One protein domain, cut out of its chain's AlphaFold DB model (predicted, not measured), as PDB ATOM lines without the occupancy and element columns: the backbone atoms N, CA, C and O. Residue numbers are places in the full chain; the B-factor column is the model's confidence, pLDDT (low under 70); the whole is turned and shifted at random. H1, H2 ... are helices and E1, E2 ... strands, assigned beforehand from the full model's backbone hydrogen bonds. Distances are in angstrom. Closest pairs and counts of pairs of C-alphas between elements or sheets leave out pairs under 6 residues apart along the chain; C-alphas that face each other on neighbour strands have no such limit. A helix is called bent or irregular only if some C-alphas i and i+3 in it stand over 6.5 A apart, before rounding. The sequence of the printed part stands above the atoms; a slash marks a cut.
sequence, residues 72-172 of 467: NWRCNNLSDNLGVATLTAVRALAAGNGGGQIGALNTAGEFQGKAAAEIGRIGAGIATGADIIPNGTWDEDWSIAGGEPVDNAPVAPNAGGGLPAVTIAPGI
ATOM      1  N   ASN A  72      30.128 -15.873  12.771       92.25
ATOM      2  CA  ASN A  72      29.870 -16.570  14.029       92.25
ATOM      3  C   ASN A  72      30.932 -17.655  14.255       92.25
ATOM      4  O   ASN A  72      31.655 -18.019  13.326       92.25
ATOM      5  N   TRP A  73      31.038 -18.185  15.473       90.12
ATOM      6  CA  TRP A  73      31.995 -19.245  15.796       90.12
ATOM      7  C   TRP A  73      31.319 -20.605  15.908       90.12
ATOM      8  O   TRP A  73      30.545 -20.835  16.836       90.12
ATOM      9  N   ARG A  74      31.660 -21.530  15.012       88.12
ATOM     10  CA  ARG A  74      31.276 -22.940  15.116       88.12
ATOM     11  C   ARG A  74      32.281 -23.674  15.999       88.12
ATOM     12  O   ARG A  74      33.473 -23.607  15.725       88.12
ATOM     13  N   CYS A  75      31.823 -24.397  17.018       86.19
ATOM     14  CA  CYS A  75      32.667 -25.293  17.815       86.19
ATOM     15  C   CYS A  75      32.729 -26.675  17.148       86.19
ATOM     16  O   CYS A  75      31.703 -27.330  16.997       86.19
ATOM     17  N   ASN A  76      33.916 -27.153  16.770       86.12
ATOM     18  CA  ASN A  76      34.028 -28.354  15.926       86.12
ATOM     19  C   ASN A  76      33.869 -29.686  16.683       86.12
ATOM     20  O   ASN A  76      33.586 -30.699  16.053       86.12
ATOM     21  N   ASN A  77      34.032 -29.694  18.009       85.00
ATOM     22  CA  ASN A  77      33.892 -30.887  18.853       85.00
ATOM     23  C   ASN A  77      32.665 -30.836  19.799       85.00
ATOM     24  O   ASN A  77      32.590 -31.653  20.717       85.00
ATOM     25  N   LEU A  78      31.727 -29.889  19.614       80.94
ATOM     26  CA  LEU A  78      30.572 -29.659  20.505       80.94
ATOM     27  C   LEU A  78      29.240 -29.593  19.727       80.94
ATOM     28  O   LEU A  78      29.044 -28.703  18.894       80.94
ATOM     29  N   SER A  79      28.304 -30.493  20.037       75.50
ATOM     30  CA  SER A  79      26.917 -30.463  19.533       75.50
ATOM     31  C   SER A  79      26.120 -29.283  20.116       75.50
ATOM     32  O   SER A  79      26.555 -28.657  21.082       75.50
ATOM     33  N   ASP A  80      24.974 -28.929  19.530       66.56
ATOM     34  CA  ASP A  80      24.068 -27.880  20.033       66.56
ATOM     35  C   ASP A  80      23.150 -28.344  21.183       66.56
ATOM     36  O   ASP A  80      22.691 -27.523  21.981       66.56
ATOM     37  N   ASN A  81      22.927 -29.657  21.308       62.25
ATOM     38  CA  ASN A  81      22.070 -30.275  22.329       62.25
ATOM     39  C   ASN A  81      22.551 -30.087  23.783       62.25
ATOM     40  O   ASN A  81      21.781 -30.347  24.702       62.25
ATOM     41  N   LEU A  82      23.757 -29.548  24.012       64.06
ATOM     42  CA  LEU A  82      24.337 -29.284  25.344       64.06
ATOM     43  C   LEU A  82      23.513 -28.316  26.237       64.06
ATOM     44  O   LEU A  82      23.939 -27.987  27.345       64.06
ATOM     45  N   GLY A  83      22.383 -27.776  25.765       57.59
ATOM     46  CA  GLY A  83      21.514 -26.865  26.523       57.59
ATOM     47  C   GLY A  83      22.070 -25.452  26.746       57.59
ATOM     48  O   GLY A  83      21.463 -24.657  27.465       57.59
ATOM     49  N   VAL A  84      23.202 -25.100  26.126       60.09
ATOM     50  CA  VAL A  84      23.981 -23.889  26.434       60.09
ATOM     51  C   VAL A  84      24.094 -22.917  25.252       60.09
ATOM     52  O   VAL A  84      24.842 -23.130  24.307       60.09
ATOM     53  N   ALA A  85      23.397 -21.777  25.336       56.12
ATOM     54  CA  ALA A  85      23.336 -20.762  24.268       56.12
ATOM     55  C   ALA A  85      24.654 -20.025  23.966       56.12
ATOM     56  O   ALA A  85      24.742 -19.261  23.006       56.12
ATOM     57  N   THR A  86      25.645 -20.131  24.852       69.88
ATOM     58  CA  THR A  86      26.857 -19.310  24.807       69.88
ATOM     59  C   THR A  86      28.054 -20.059  25.366       69.88
ATOM     60  O   THR A  86      27.929 -20.961  26.189       69.88
ATOM     61  N   LEU A  87      29.240 -19.595  24.992       72.06
ATOM     62  CA  LEU A  87      30.529 -20.080  25.489       72.06
ATOM     63  C   LEU A  87      30.671 -19.888  27.009       72.06
ATOM     64  O   LEU A  87      31.258 -20.721  27.693       72.06
ATOM     65  N   THR A  88      30.070 -18.824  27.549       72.56
ATOM     66  CA  THR A  88      29.939 -18.596  28.994       72.56
ATOM     67  C   THR A  88      29.121 -19.702  29.658       72.56
ATOM     68  O   THR A  88      29.500 -20.187  30.719       72.56
ATOM     69  N   ALA A  89      28.029 -20.138  29.022       71.19
ATOM     70  CA  ALA A  89      27.207 -21.237  29.513       71.19
ATOM     71  C   ALA A  89      27.906 -22.605  29.351       71.19
ATOM     72  O   ALA A  89      27.849 -23.402  30.282       71.19
ATOM     73  N   VAL A  90      28.664 -22.837  28.265       73.12
ATOM     74  CA  VAL A  90      29.561 -24.009  28.127       73.12
ATOM     75  C   VAL A  90      30.565 -24.064  29.287       73.12
ATOM     76  O   VAL A  90      30.720 -25.111  29.907       73.12
ATOM     77  N   ARG A  91      31.203 -22.938  29.647       72.50
ATOM     78  CA  ARG A  91      32.118 -22.868  30.806       72.50
ATOM     79  C   ARG A  91      31.417 -23.024  32.159       72.50
ATOM     80  O   ARG A  91      32.059 -23.447  33.112       72.50
ATOM     81  N   ALA A  92      30.129 -22.693  32.249       70.44
ATOM     82  CA  ALA A  92      29.329 -22.847  33.464       70.44
ATOM     83  C   ALA A  92      28.837 -24.290  33.704       70.44
ATOM     84  O   ALA A  92      28.326 -24.582  34.788       70.44
ATOM     85  N   LEU A  93      29.012 -25.205  32.740       70.75
ATOM     86  CA  LEU A  93      28.774 -26.634  32.951       70.75
ATOM     87  C   LEU A  93      29.623 -27.139  34.133       70.75
ATOM     88  O   LEU A  93      30.815 -26.843  34.229       70.75
ATOM     89  N   ALA A  94      28.985 -27.881  35.044       57.09
ATOM     90  CA  ALA A  94      29.496 -28.307  36.356       57.09
ATOM     91  C   ALA A  94      29.716 -27.208  37.424       57.09
ATOM     92  O   ALA A  94      29.799 -27.550  38.601       57.09
ATOM     93  N   ALA A  95      29.714 -25.910  37.090       49.53
ATOM     94  CA  ALA A  95      29.904 -24.840  38.082       49.53
ATOM     95  C   ALA A  95      28.699 -24.635  39.026       49.53
ATOM     96  O   ALA A  95      28.854 -24.053  40.098       49.53
ATOM     97  N   GLY A  96      27.500 -25.087  38.631       43.56
ATOM     98  CA  GLY A  96      26.263 -24.912  39.407       43.56
ATOM     99  C   GLY A  96      25.721 -26.165  40.109       43.56
ATOM    100  O   GLY A  96      25.126 -26.037  41.171       43.56
ATOM    101  N   ASN A  97      25.895 -27.365  39.536       46.47
ATOM    102  CA  ASN A  97      25.151 -28.566  39.951       46.47
ATOM    103  C   ASN A  97      26.009 -29.848  39.982       46.47
ATOM    104  O   ASN A  97      26.007 -30.630  39.031       46.47
ATOM    105  N   GLY A  98      26.683 -30.097  41.109       50.00
ATOM    106  CA  GLY A  98      26.930 -31.452  41.639       50.00
ATOM    107  C   GLY A  98      27.610 -32.498  40.738       50.00
ATOM    108  O   GLY A  98      27.314 -33.679  40.893       50.00
ATOM    109  N   GLY A  99      28.471 -32.107  39.791       48.56
ATOM    110  CA  GLY A  99      29.297 -33.007  38.959       48.56
ATOM    111  C   GLY A  99      28.564 -33.847  37.896       48.56
ATOM    112  O   GLY A  99      29.126 -34.130  36.842       48.56
ATOM    113  N   GLY A 100      27.295 -34.204  38.105       55.22
ATOM    114  CA  GLY A 100      26.559 -35.131  37.232       55.22
ATOM    115  C   GLY A 100      26.249 -34.622  35.816       55.22
ATOM    116  O   GLY A 100      25.920 -35.427  34.947       55.22
ATOM    117  N   GLN A 101      26.355 -33.313  35.560       62.06
ATOM    118  CA  GLN A 101      25.931 -32.721  34.284       62.06
ATOM    119  C   GLN A 101      26.770 -33.213  33.095       62.06
ATOM    120  O   GLN A 101      26.203 -33.757  32.154       62.06
ATOM    121  N   ILE A 102      28.102 -33.098  33.128       67.56
ATOM    122  CA  ILE A 102      28.946 -33.499  31.982       67.56
ATOM    123  C   ILE A 102      28.909 -35.021  31.744       67.56
ATOM    124  O   ILE A 102      28.975 -35.465  30.596       67.56
ATOM    125  N   GLY A 103      28.668 -35.817  32.792       63.16
ATOM    126  CA  GLY A 103      28.403 -37.256  32.695       63.16
ATOM    127  C   GLY A 103      27.135 -37.588  31.908       63.16
ATOM    128  O   GLY A 103      27.169 -38.435  31.013       63.16
ATOM    129  N   ALA A 104      26.032 -36.893  32.196       62.75
ATOM    130  CA  ALA A 104      24.784 -37.049  31.453       62.75
ATOM    131  C   ALA A 104      24.939 -36.613  29.983       62.75
ATOM    132  O   ALA A 104      24.610 -37.384  29.085       62.75
ATOM    133  N   LEU A 105      25.521 -35.432  29.744       67.81
ATOM    134  CA  LEU A 105      25.712 -34.847  28.407       67.81
ATOM    135  C   LEU A 105      26.578 -35.744  27.493       67.81
ATOM    136  O   LEU A 105      26.223 -36.030  26.349       67.81
ATOM    137  N   ASN A 106      27.679 -36.305  28.014       65.06
ATOM    138  CA  ASN A 106      28.522 -37.228  27.241       65.06
ATOM    139  C   ASN A 106      27.796 -38.537  26.866       65.06
ATOM    140  O   ASN A 106      28.094 -39.136  25.836       65.06
ATOM    141  N   THR A 107      26.813 -38.967  27.667       63.59
ATOM    142  CA  THR A 107      26.012 -40.175  27.393       63.59
ATOM    143  C   THR A 107      25.075 -39.989  26.189       63.59
ATOM    144  O   THR A 107      24.724 -40.965  25.530       63.59
ATOM    145  N   ALA A 108      24.720 -38.745  25.849       64.75
ATOM    146  CA  ALA A 108      23.897 -38.397  24.690       64.75
ATOM    147  C   ALA A 108      24.703 -38.125  23.396       64.75
ATOM    148  O   ALA A 108      24.120 -37.789  22.365       64.75
ATOM    149  N   GLY A 109      26.035 -38.297  23.411       69.81
ATOM    150  CA  GLY A 109      26.893 -38.122  22.225       69.81
ATOM    151  C   GLY A 109      27.173 -36.661  21.845       69.81
ATOM    152  O   GLY A 109      27.477 -36.356  20.691       69.81
ATOM    153  N   GLU A 110      27.043 -35.747  22.806       77.00
ATOM    154  CA  GLU A 110      27.083 -34.298  22.574       77.00
ATOM    155  C   GLU A 110      28.512 -33.738  22.470       77.00
ATOM    156  O   GLU A 110      28.743 -32.717  21.814       77.00
ATOM    157  N   PHE A 111      29.488 -34.437  23.056       80.38
ATOM    158  CA  PHE A 111      30.910 -34.232  22.789       80.38
ATOM    159  C   PHE A 111      31.342 -35.091  21.604       80.38
ATOM    160  O   PHE A 111      30.976 -36.260  21.494       80.38
ATOM    161  N   GLN A 112      32.163 -34.524  20.723       79.56
ATOM    162  CA  GLN A 112      32.643 -35.193  19.514       79.56
ATOM    163  C   GLN A 112      34.174 -35.166  19.442       79.56
ATOM    164  O   GLN A 112      34.833 -34.390  20.140       79.56
ATOM    165  N   GLY A 113      34.750 -36.039  18.612       85.50
ATOM    166  CA  GLY A 113      36.177 -36.036  18.278       85.50
ATOM    167  C   GLY A 113      37.103 -35.939  19.497       85.50
ATOM    168  O   GLY A 113      37.113 -36.815  20.364       85.50
ATOM    169  N   LYS A 114      37.893 -34.859  19.562       84.19
ATOM    170  CA  LYS A 114      38.873 -34.653  20.643       84.19
ATOM    171  C   LYS A 114      38.213 -34.386  22.002       84.19
ATOM    172  O   LYS A 114      38.759 -34.820  23.012       84.19
ATOM    173  N   ALA A 115      37.056 -33.719  22.045       85.81
ATOM    174  CA  ALA A 115      36.372 -33.445  23.310       85.81
ATOM    175  C   ALA A 115      35.871 -34.743  23.962       85.81
ATOM    176  O   ALA A 115      36.124 -34.960  25.141       85.81
ATOM    177  N   ALA A 116      35.259 -35.645  23.187       84.19
ATOM    178  CA  ALA A 116      34.799 -36.941  23.694       84.19
ATOM    179  C   ALA A 116      35.948 -37.781  24.288       84.19
ATOM    180  O   ALA A 116      35.816 -38.346  25.374       84.19
ATOM    181  N   ALA A 117      37.098 -37.820  23.602       86.38
ATOM    182  CA  ALA A 117      38.281 -38.540  24.070       86.38
ATOM    183  C   ALA A 117      38.854 -37.953  25.375       86.38
ATOM    184  O   ALA A 117      39.189 -38.701  26.292       86.38
ATOM    185  N   GLU A 118      38.935 -36.625  25.482       85.31
ATOM    186  CA  GLU A 118      39.514 -35.954  26.650       85.31
ATOM    187  C   GLU A 118      38.581 -35.997  27.874       85.31
ATOM    188  O   GLU A 118      39.025 -36.304  28.979       85.31
ATOM    189  N   ILE A 119      37.268 -35.822  27.680       81.69
ATOM    190  CA  ILE A 119      36.256 -36.023  28.731       81.69
ATOM    191  C   ILE A 119      36.232 -37.489  29.201       81.69
ATOM    192  O   ILE A 119      36.105 -37.753  30.399       81.69
ATOM    193  N   GLY A 120      36.434 -38.449  28.291       81.44
ATOM    194  CA  GLY A 120      36.624 -39.862  28.634       81.44
ATOM    195  C   GLY A 120      37.893 -40.132  29.454       81.44
ATOM    196  O   GLY A 120      37.868 -40.975  30.347       81.44
ATOM    197  N   ARG A 121      38.980 -39.388  29.199       84.75
ATOM    198  CA  ARG A 121      40.260 -39.480  29.928       84.75
ATOM    199  C   ARG A 121      40.193 -38.884  31.338       84.75
ATOM    200  O   ARG A 121      40.806 -39.428  32.251       84.75
ATOM    201  N   ILE A 122      39.481 -37.768  31.506       81.81
ATOM    202  CA  ILE A 122      39.302 -37.074  32.796       81.81
ATOM    203  C   ILE A 122      38.248 -37.777  33.668       81.81
ATOM    204  O   ILE A 122      38.361 -37.795  34.892       81.81
ATOM    205  N   GLY A 123      37.235 -38.376  33.037       77.19
ATOM    206  CA  GLY A 123      36.057 -38.924  33.699       77.19
ATOM    207  C   GLY A 123      34.929 -37.894  33.733       77.19
ATOM    208  O   GLY A 123      35.027 -36.844  34.366       77.19
ATOM    209  N   ALA A 124      33.818 -38.198  33.061       70.50
ATOM    210  CA  ALA A 124      32.771 -37.215  32.775       70.50
ATOM    211  C   ALA A 124      31.990 -36.704  34.011       70.50
ATOM    212  O   ALA A 124      31.344 -35.667  33.929       70.50
ATOM    213  N   GLY A 125      32.065 -37.394  35.158       69.94
ATOM    214  CA  GLY A 125      31.540 -36.912  36.449       69.94
ATOM    215  C   GLY A 125      32.510 -36.030  37.254       69.94
ATOM    216  O   GLY A 125      32.158 -35.587  38.344       69.94
ATOM    217  N   ILE A 126      33.729 -35.818  36.745       74.81
ATOM    218  CA  ILE A 126      34.780 -34.965  37.329       74.81
ATOM    219  C   ILE A 126      35.021 -33.742  36.433       74.81
ATOM    220  O   ILE A 126      35.227 -32.642  36.939       74.81
ATOM    221  N   ALA A 127      34.977 -33.933  35.112       76.44
ATOM    222  CA  ALA A 127      35.199 -32.882  34.126       76.44
ATOM    223  C   ALA A 127      34.188 -31.723  34.231       76.44
ATOM    224  O   ALA A 127      33.009 -31.907  34.542       76.44
ATOM    225  N   THR A 128      34.660 -30.523  33.904       78.88
ATOM    226  CA  THR A 128      33.937 -29.251  34.003       78.88
ATOM    227  C   THR A 128      33.941 -28.483  32.679       78.88
ATOM    228  O   THR A 128      34.702 -28.780  31.757       78.88
ATOM    229  N   GLY A 129      33.133 -27.423  32.582       76.81
ATOM    230  CA  GLY A 129      33.171 -26.497  31.447       76.81
ATOM    231  C   GLY A 129      34.534 -25.815  31.238       76.81
ATOM    232  O   GLY A 129      34.857 -25.407  30.119       76.81
ATOM    233  N   ALA A 130      35.353 -25.723  32.291       79.56
ATOM    234  CA  ALA A 130      36.713 -25.199  32.217       79.56
ATOM    235  C   ALA A 130      37.704 -26.193  31.587       79.56
ATOM    236  O   ALA A 130      38.689 -25.745  31.011       79.56
ATOM    237  N   ASP A 131      37.433 -27.501  31.621       83.12
ATOM    238  CA  ASP A 131      38.248 -28.521  30.944       83.12
ATOM    239  C   ASP A 131      37.974 -28.573  29.428       83.12
ATOM    240  O   ASP A 131      38.793 -29.069  28.661       83.12
ATOM    241  N   ILE A 132      36.835 -28.034  28.972       82.12
ATOM    242  CA  ILE A 132      36.454 -27.991  27.548       82.12
ATOM    243  C   ILE A 132      36.995 -26.728  26.859       82.12
ATOM    244  O   ILE A 132      37.444 -26.792  25.710       82.12
ATOM    245  N   ILE A 133      36.925 -25.573  27.538       83.12
ATOM    246  CA  ILE A 133      37.485 -24.298  27.059       83.12
ATOM    247  C   ILE A 133      38.151 -23.546  28.230       83.12
ATOM    248  O   ILE A 133      37.529 -22.634  28.798       83.12
ATOM    249  N   PRO A 134      39.403 -23.893  28.595       81.25
ATOM    250  CA  PRO A 134      40.163 -23.231  29.651       81.25
ATOM    251  C   PRO A 134      40.192 -21.704  29.532       81.25
ATOM    252  O   PRO A 134      40.478 -21.124  28.481       81.25
ATOM    253  N   ASN A 135      39.894 -21.042  30.648       74.94
ATOM    254  CA  ASN A 135      39.644 -19.607  30.718       74.94
ATOM    255  C   ASN A 135      40.935 -18.821  31.009       74.94
ATOM    256  O   ASN A 135      41.179 -18.408  32.142       74.94
ATOM    257  N   GLY A 136      41.780 -18.636  29.993       74.69
ATOM    258  CA  GLY A 136      43.019 -17.866  30.117       74.69
ATOM    259  C   GLY A 136      42.804 -16.346  30.158       74.69
ATOM    260  O   GLY A 136      41.752 -15.819  29.785       74.69
ATOM    261  N   THR A 137      43.820 -15.618  30.632       77.56
ATOM    262  CA  THR A 137      43.785 -14.152  30.813       77.56
ATOM    263  C   THR A 137      43.688 -13.380  29.494       77.56
ATOM    264  O   THR A 137      43.048 -12.332  29.458       77.56
ATOM    265  N   TRP A 138      44.292 -13.901  28.425       77.88
ATOM    266  CA  TRP A 138      44.414 -13.247  27.117       77.88
ATOM    267  C   TRP A 138      43.575 -13.964  26.070       77.88
ATOM    268  O   TRP A 138      42.560 -13.458  25.593       77.88
ATOM    269  N   ASP A 139      44.015 -15.174  25.766       79.19
ATOM    270  CA  ASP A 139      43.335 -16.174  24.974       79.19
ATOM    271  C   ASP A 139      42.796 -17.299  25.859       79.19
ATOM    272  O   ASP A 139      43.037 -17.358  27.065       79.19
ATOM    273  N   GLU A 140      42.005 -18.161  25.242       84.00
ATOM    274  CA  GLU A 140      41.292 -19.268  25.869       84.00
ATOM    275  C   GLU A 140      41.736 -20.532  25.124       84.00
ATOM    276  O   GLU A 140      41.945 -20.456  23.909       84.00
ATOM    277  N   ASP A 141      41.930 -21.669  25.801       85.69
ATOM    278  CA  ASP A 141      42.412 -22.859  25.087       85.69
ATOM    279  C   ASP A 141      41.279 -23.523  24.295       85.69
ATOM    280  O   ASP A 141      40.526 -24.365  24.782       85.69
ATOM    281  N   TRP A 142      41.179 -23.143  23.026       87.19
ATOM    282  CA  TRP A 142      40.274 -23.747  22.056       87.19
ATOM    283  C   TRP A 142      40.761 -25.105  21.539       87.19
ATOM    284  O   TRP A 142      40.095 -25.691  20.691       87.19
ATOM    285  N   SER A 143      41.894 -25.647  22.007       85.62
ATOM    286  CA  SER A 143      42.438 -26.894  21.461       85.62
ATOM    287  C   SER A 143      41.521 -28.104  21.661       85.62
ATOM    288  O   SER A 143      41.663 -29.066  20.906       85.62
ATOM    289  N   ILE A 144      40.618 -28.097  22.650       86.62
ATOM    290  CA  ILE A 144      39.691 -29.204  22.951       86.62
ATOM    291  C   ILE A 144      38.353 -29.011  22.224       86.62
ATOM    292  O   ILE A 144      37.983 -29.859  21.414       86.62
ATOM    293  N   ALA A 145      37.661 -27.883  22.419       84.88
ATOM    294  CA  ALA A 145      36.420 -27.574  21.692       84.88
ATOM    295  C   ALA A 145      36.611 -27.415  20.168       84.88
ATOM    296  O   ALA A 145      35.710 -27.738  19.389       84.88
ATOM    297  N   GLY A 146      37.783 -26.933  19.743       87.25
ATOM    298  CA  GLY A 146      38.073 -26.525  18.369       87.25
ATOM    299  C   GLY A 146      37.162 -25.397  17.874       87.25
ATOM    300  O   GLY A 146      36.327 -24.864  18.609       87.25
ATOM    301  N   GLY A 147      37.284 -25.073  16.590       87.31
ATOM    302  CA  GLY A 147      36.270 -24.296  15.890       87.31
ATOM    303  C   GLY A 147      36.757 -23.528  14.673       87.31
ATOM    304  O   GLY A 147      37.950 -23.502  14.365       87.31
ATOM    305  N   GLU A 148      35.802 -22.921  13.977       90.38
ATOM    306  CA  GLU A 148      36.012 -22.170  12.741       90.38
ATOM    307  C   GLU A 148      35.012 -20.998  12.597       90.38
ATOM    308  O   GLU A 148      33.907 -21.056  13.151       90.38
ATOM    309  N   PRO A 149      35.358 -19.925  11.856       93.25
ATOM    310  CA  PRO A 149      34.434 -18.833  11.561       93.25
ATOM    311  C   PRO A 149      33.444 -19.242  10.461       93.25
ATOM    312  O   PRO A 149      33.860 -19.666   9.382       93.25
ATOM    313  N   VAL A 150      32.146 -19.049  10.697       91.38
ATOM    314  CA  VAL A 150      31.065 -19.422   9.768       91.38
ATOM    315  C   VAL A 150      30.068 -18.285   9.529       91.38
ATOM    316  O   VAL A 150      29.883 -17.412  10.373       91.38
ATOM    317  N   ASP A 151      29.399 -18.314   8.375       91.38
ATOM    318  CA  ASP A 151      28.276 -17.421   8.039       91.38
ATOM    319  C   ASP A 151      26.919 -17.935   8.554       91.38
ATOM    320  O   ASP A 151      25.925 -17.212   8.533       91.38
ATOM    321  N   ASN A 152      26.863 -19.187   9.017       87.38
ATOM    322  CA  ASN A 152      25.668 -19.788   9.602       87.38
ATOM    323  C   ASN A 152      25.160 -18.967  10.798       87.38
ATOM    324  O   ASN A 152      25.949 -18.447  11.591       87.38
ATOM    325  N   ALA A 153      23.836 -18.884  10.945       84.06
ATOM    326  CA  ALA A 153      23.205 -18.235  12.088       84.06
ATOM    327  C   ALA A 153      23.625 -18.904  13.418       84.06
ATOM    328  O   ALA A 153      23.885 -20.112  13.429       84.06
ATOM    329  N   PRO A 154      23.670 -18.158  14.540       81.44
ATOM    330  CA  PRO A 154      23.908 -18.746  15.855       81.44
ATOM    331  C   PRO A 154      22.822 -19.770  16.185       81.44
ATOM    332  O   PRO A 154      21.637 -19.505  15.975       81.44
ATOM    333  N   VAL A 155      23.218 -20.926  16.714       74.12
ATOM    334  CA  VAL A 155      22.277 -21.995  17.068       74.12
ATOM    335  C   VAL A 155      21.859 -21.809  18.523       74.12
ATOM    336  O   VAL A 155      22.689 -21.829  19.431       74.12
ATOM    337  N   ALA A 156      20.563 -21.583  18.739       59.97
ATOM    338  CA  ALA A 156      19.976 -21.519  20.073       59.97
ATOM    339  C   ALA A 156      19.983 -22.916  20.727       59.97
ATOM    340  O   ALA A 156      19.827 -23.916  20.023       59.97
ATOM    341  N   PRO A 157      20.137 -23.018  22.058       54.19
ATOM    342  CA  PRO A 157      20.195 -24.310  22.724       54.19
ATOM    343  C   PRO A 157      18.832 -24.994  22.663       54.19
ATOM    344  O   PRO A 157      17.796 -24.329  22.738       54.19
ATOM    345  N   ASN A 158      18.833 -26.322  22.580       56.88
ATOM    346  CA  ASN A 158      17.617 -27.134  22.502       56.88
ATOM    347  C   ASN A 158      16.700 -26.747  21.321       56.88
ATOM    348  O   ASN A 158      15.485 -26.916  21.402       56.88
ATOM    349  N   ALA A 159      17.266 -26.260  20.208       53.38
ATOM    350  CA  ALA A 159      16.516 -25.926  18.993       53.38
ATOM    351  C   ALA A 159      15.819 -27.139  18.337       53.38
ATOM    352  O   ALA A 159      15.031 -26.963  17.409       53.38
ATOM    353  N   GLY A 160      16.099 -28.365  18.799       50.22
ATOM    354  CA  GLY A 160      15.394 -29.583  18.389       50.22
ATOM    355  C   GLY A 160      15.671 -30.020  16.948       50.22
ATOM    356  O   GLY A 160      14.943 -30.858  16.424       50.22
ATOM    357  N   GLY A 161      16.711 -29.474  16.307       48.81
ATOM    358  CA  GLY A 161      16.997 -29.651  14.875       48.81
ATOM    359  C   GLY A 161      17.413 -31.063  14.443       48.81
ATOM    360  O   GLY A 161      17.578 -31.305  13.250       48.81
ATOM    361  N   GLY A 162      17.569 -31.991  15.391       48.59
ATOM    362  CA  GLY A 162      18.061 -33.344  15.150       48.59
ATOM    363  C   GLY A 162      19.587 -33.423  15.041       48.59
ATOM    364  O   GLY A 162      20.301 -32.425  14.952       48.59
ATOM    365  N   LEU A 163      20.109 -34.650  15.066       45.28
ATOM    366  CA  LEU A 163      21.538 -34.891  14.878       45.28
ATOM    367  C   LEU A 163      21.920 -34.706  13.392       45.28
ATOM    368  O   LEU A 163      21.173 -35.179  12.533       45.28
ATOM    369  N   PRO A 164      23.086 -34.112  13.059       53.91
ATOM    370  CA  PRO A 164      24.129 -33.597  13.943       53.91
ATOM    371  C   PRO A 164      24.198 -32.058  13.895       53.91
ATOM    372  O   PRO A 164      25.094 -31.489  13.265       53.91
ATOM    373  N   ALA A 165      23.269 -31.365  14.557       64.06
ATOM    374  CA  ALA A 165      23.414 -29.929  14.776       64.06
ATOM    375  C   ALA A 165      24.598 -29.620  15.731       64.06
ATOM    376  O   ALA A 165      25.010 -30.428  16.573       64.06
ATOM    377  N   VAL A 166      25.233 -28.465  15.505       74.00
ATOM    378  CA  VAL A 166      26.552 -28.097  16.054       74.00
ATOM    379  C   VAL A 166      26.439 -26.769  16.794       74.00
ATOM    380  O   VAL A 166      25.754 -25.867  16.318       74.00
ATOM    381  N   THR A 167      27.140 -26.615  17.922       78.44
ATOM    382  CA  THR A 167      27.176 -25.339  18.650       78.44
ATOM    383  C   THR A 167      27.776 -24.239  17.766       78.44
ATOM    384  O   THR A 167      28.941 -24.316  17.363       78.44
ATOM    385  N   ILE A 168      26.994 -23.186  17.502       83.69
ATOM    386  CA  ILE A 168      27.436 -21.973  16.801       83.69
ATOM    387  C   ILE A 168      27.158 -20.762  17.694       83.69
ATOM    388  O   ILE A 168      26.012 -20.344  17.856       83.69
ATOM    389  N   ALA A 169      28.217 -20.200  18.273       84.00
ATOM    390  CA  ALA A 169      28.159 -19.047  19.160       84.00
ATOM    391  C   ALA A 169      28.136 -17.718  18.370       84.00
ATOM    392  O   ALA A 169      28.817 -17.603  17.346       84.00
ATOM    393  N   PRO A 170      27.393 -16.695  18.839       86.19
ATOM    394  CA  PRO A 170      27.253 -15.424  18.134       86.19
ATOM    395  C   PRO A 170      28.543 -14.588  18.148       86.19
ATOM    396  O   PRO A 170      29.038 -14.193  19.207       86.19
ATOM    397  N   GLY A 171      29.030 -14.252  16.953       89.38
ATOM    398  CA  GLY A 171      30.221 -13.431  16.729       89.38
ATOM    399  C   GLY A 171      31.561 -14.116  17.034       89.38
ATOM    400  O   GLY A 171      31.629 -15.260  17.484       89.38
ATOM    401  N   ILE A 172      32.642 -13.363  16.816       90.62
ATOM    402  CA  ILE A 172      34.014 -13.704  17.220       90.62
ATOM    403  C   ILE A 172      34.430 -12.779  18.375       90.62
ATOM    404  O   ILE A 172      34.240 -11.565  18.305       90.62
TER     405      ILE A 172
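Overview. This is residues 72 to 172 of the 467 residues of an uncharacterized protein of Rhizophagus irregularis (strain DAOM 181602 / DAOM 197198 / MUCL 43194) (UniProt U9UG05). A small three-stranded sheet at one end of the domain is joined to a loose group of four short helices at the other, and two long loops, residues 133 to 147 and 151 to 165, lead to the last two strands. The sheet, antiparallel in the order E2 E1 E3, meets the helices mainly through H1 and H3, which only graze it. The printed part has 101 residues, under half of them in named elements, in the order E1 H1 H2 H3 H4 E2 E3; the class is mixed, helices and strands. It is compact, with a radius of gyration of the C-alphas of 12.5 A, and spans 35 by 35 by 24 A.

Arrangement. E1, residues 72 to 79, is the inner strand and bends by 92 degrees at residue 76. Edge strand E3, residues 166 to 169, is antiparallel to E1 at 144 degrees, with N 75 and O 167 within hydrogen-bond range at 2.9 A. Edge strand E2, residues 148 to 150, is antiparallel to E1 at 125 degrees, with N 74 and O 148 within range at 3.0 A. H3, residues 113 to 122, only grazes the sheet; its closest C-alphas to E1 are those of Gly 113 and Asn 77, 5.7 A apart. H1, residues 87 to 92, only grazes the sheet with residues 87 to 90. H1 touches H4, residues 129 to 132, the closest C-alphas being those of Arg 91 and Gly 129, 3.8 A apart. H2, residues 100 to 107, is close to but not clearly touching H3, with the closest C-alphas, of Asn 106 and Ala 116, 7.2 A apart. In H1, H2 and H3 every O i to N i+4 pair is within range; H4 is too short for one.

Along the chain. E1 begins at C-alpha 72 (29.870, -16.570, 14.029) and measures 15.2 A. H3 measures 14.9 A and H2 11.1 A. E3 ends at C-alpha 169 (28.159, -19.047, 19.160).

Size, cuts and confidence. The C-alphas farthest apart, of Gly 98 and Asp 151, are 36.4 A apart. The printed part has no cut; the links H4 to E2 and E2 to E3 are long. Mean pLDDT of the printed part is 73.9, with residues 80 to 86, 94 to 109, 125 and 156 to 165 under 70.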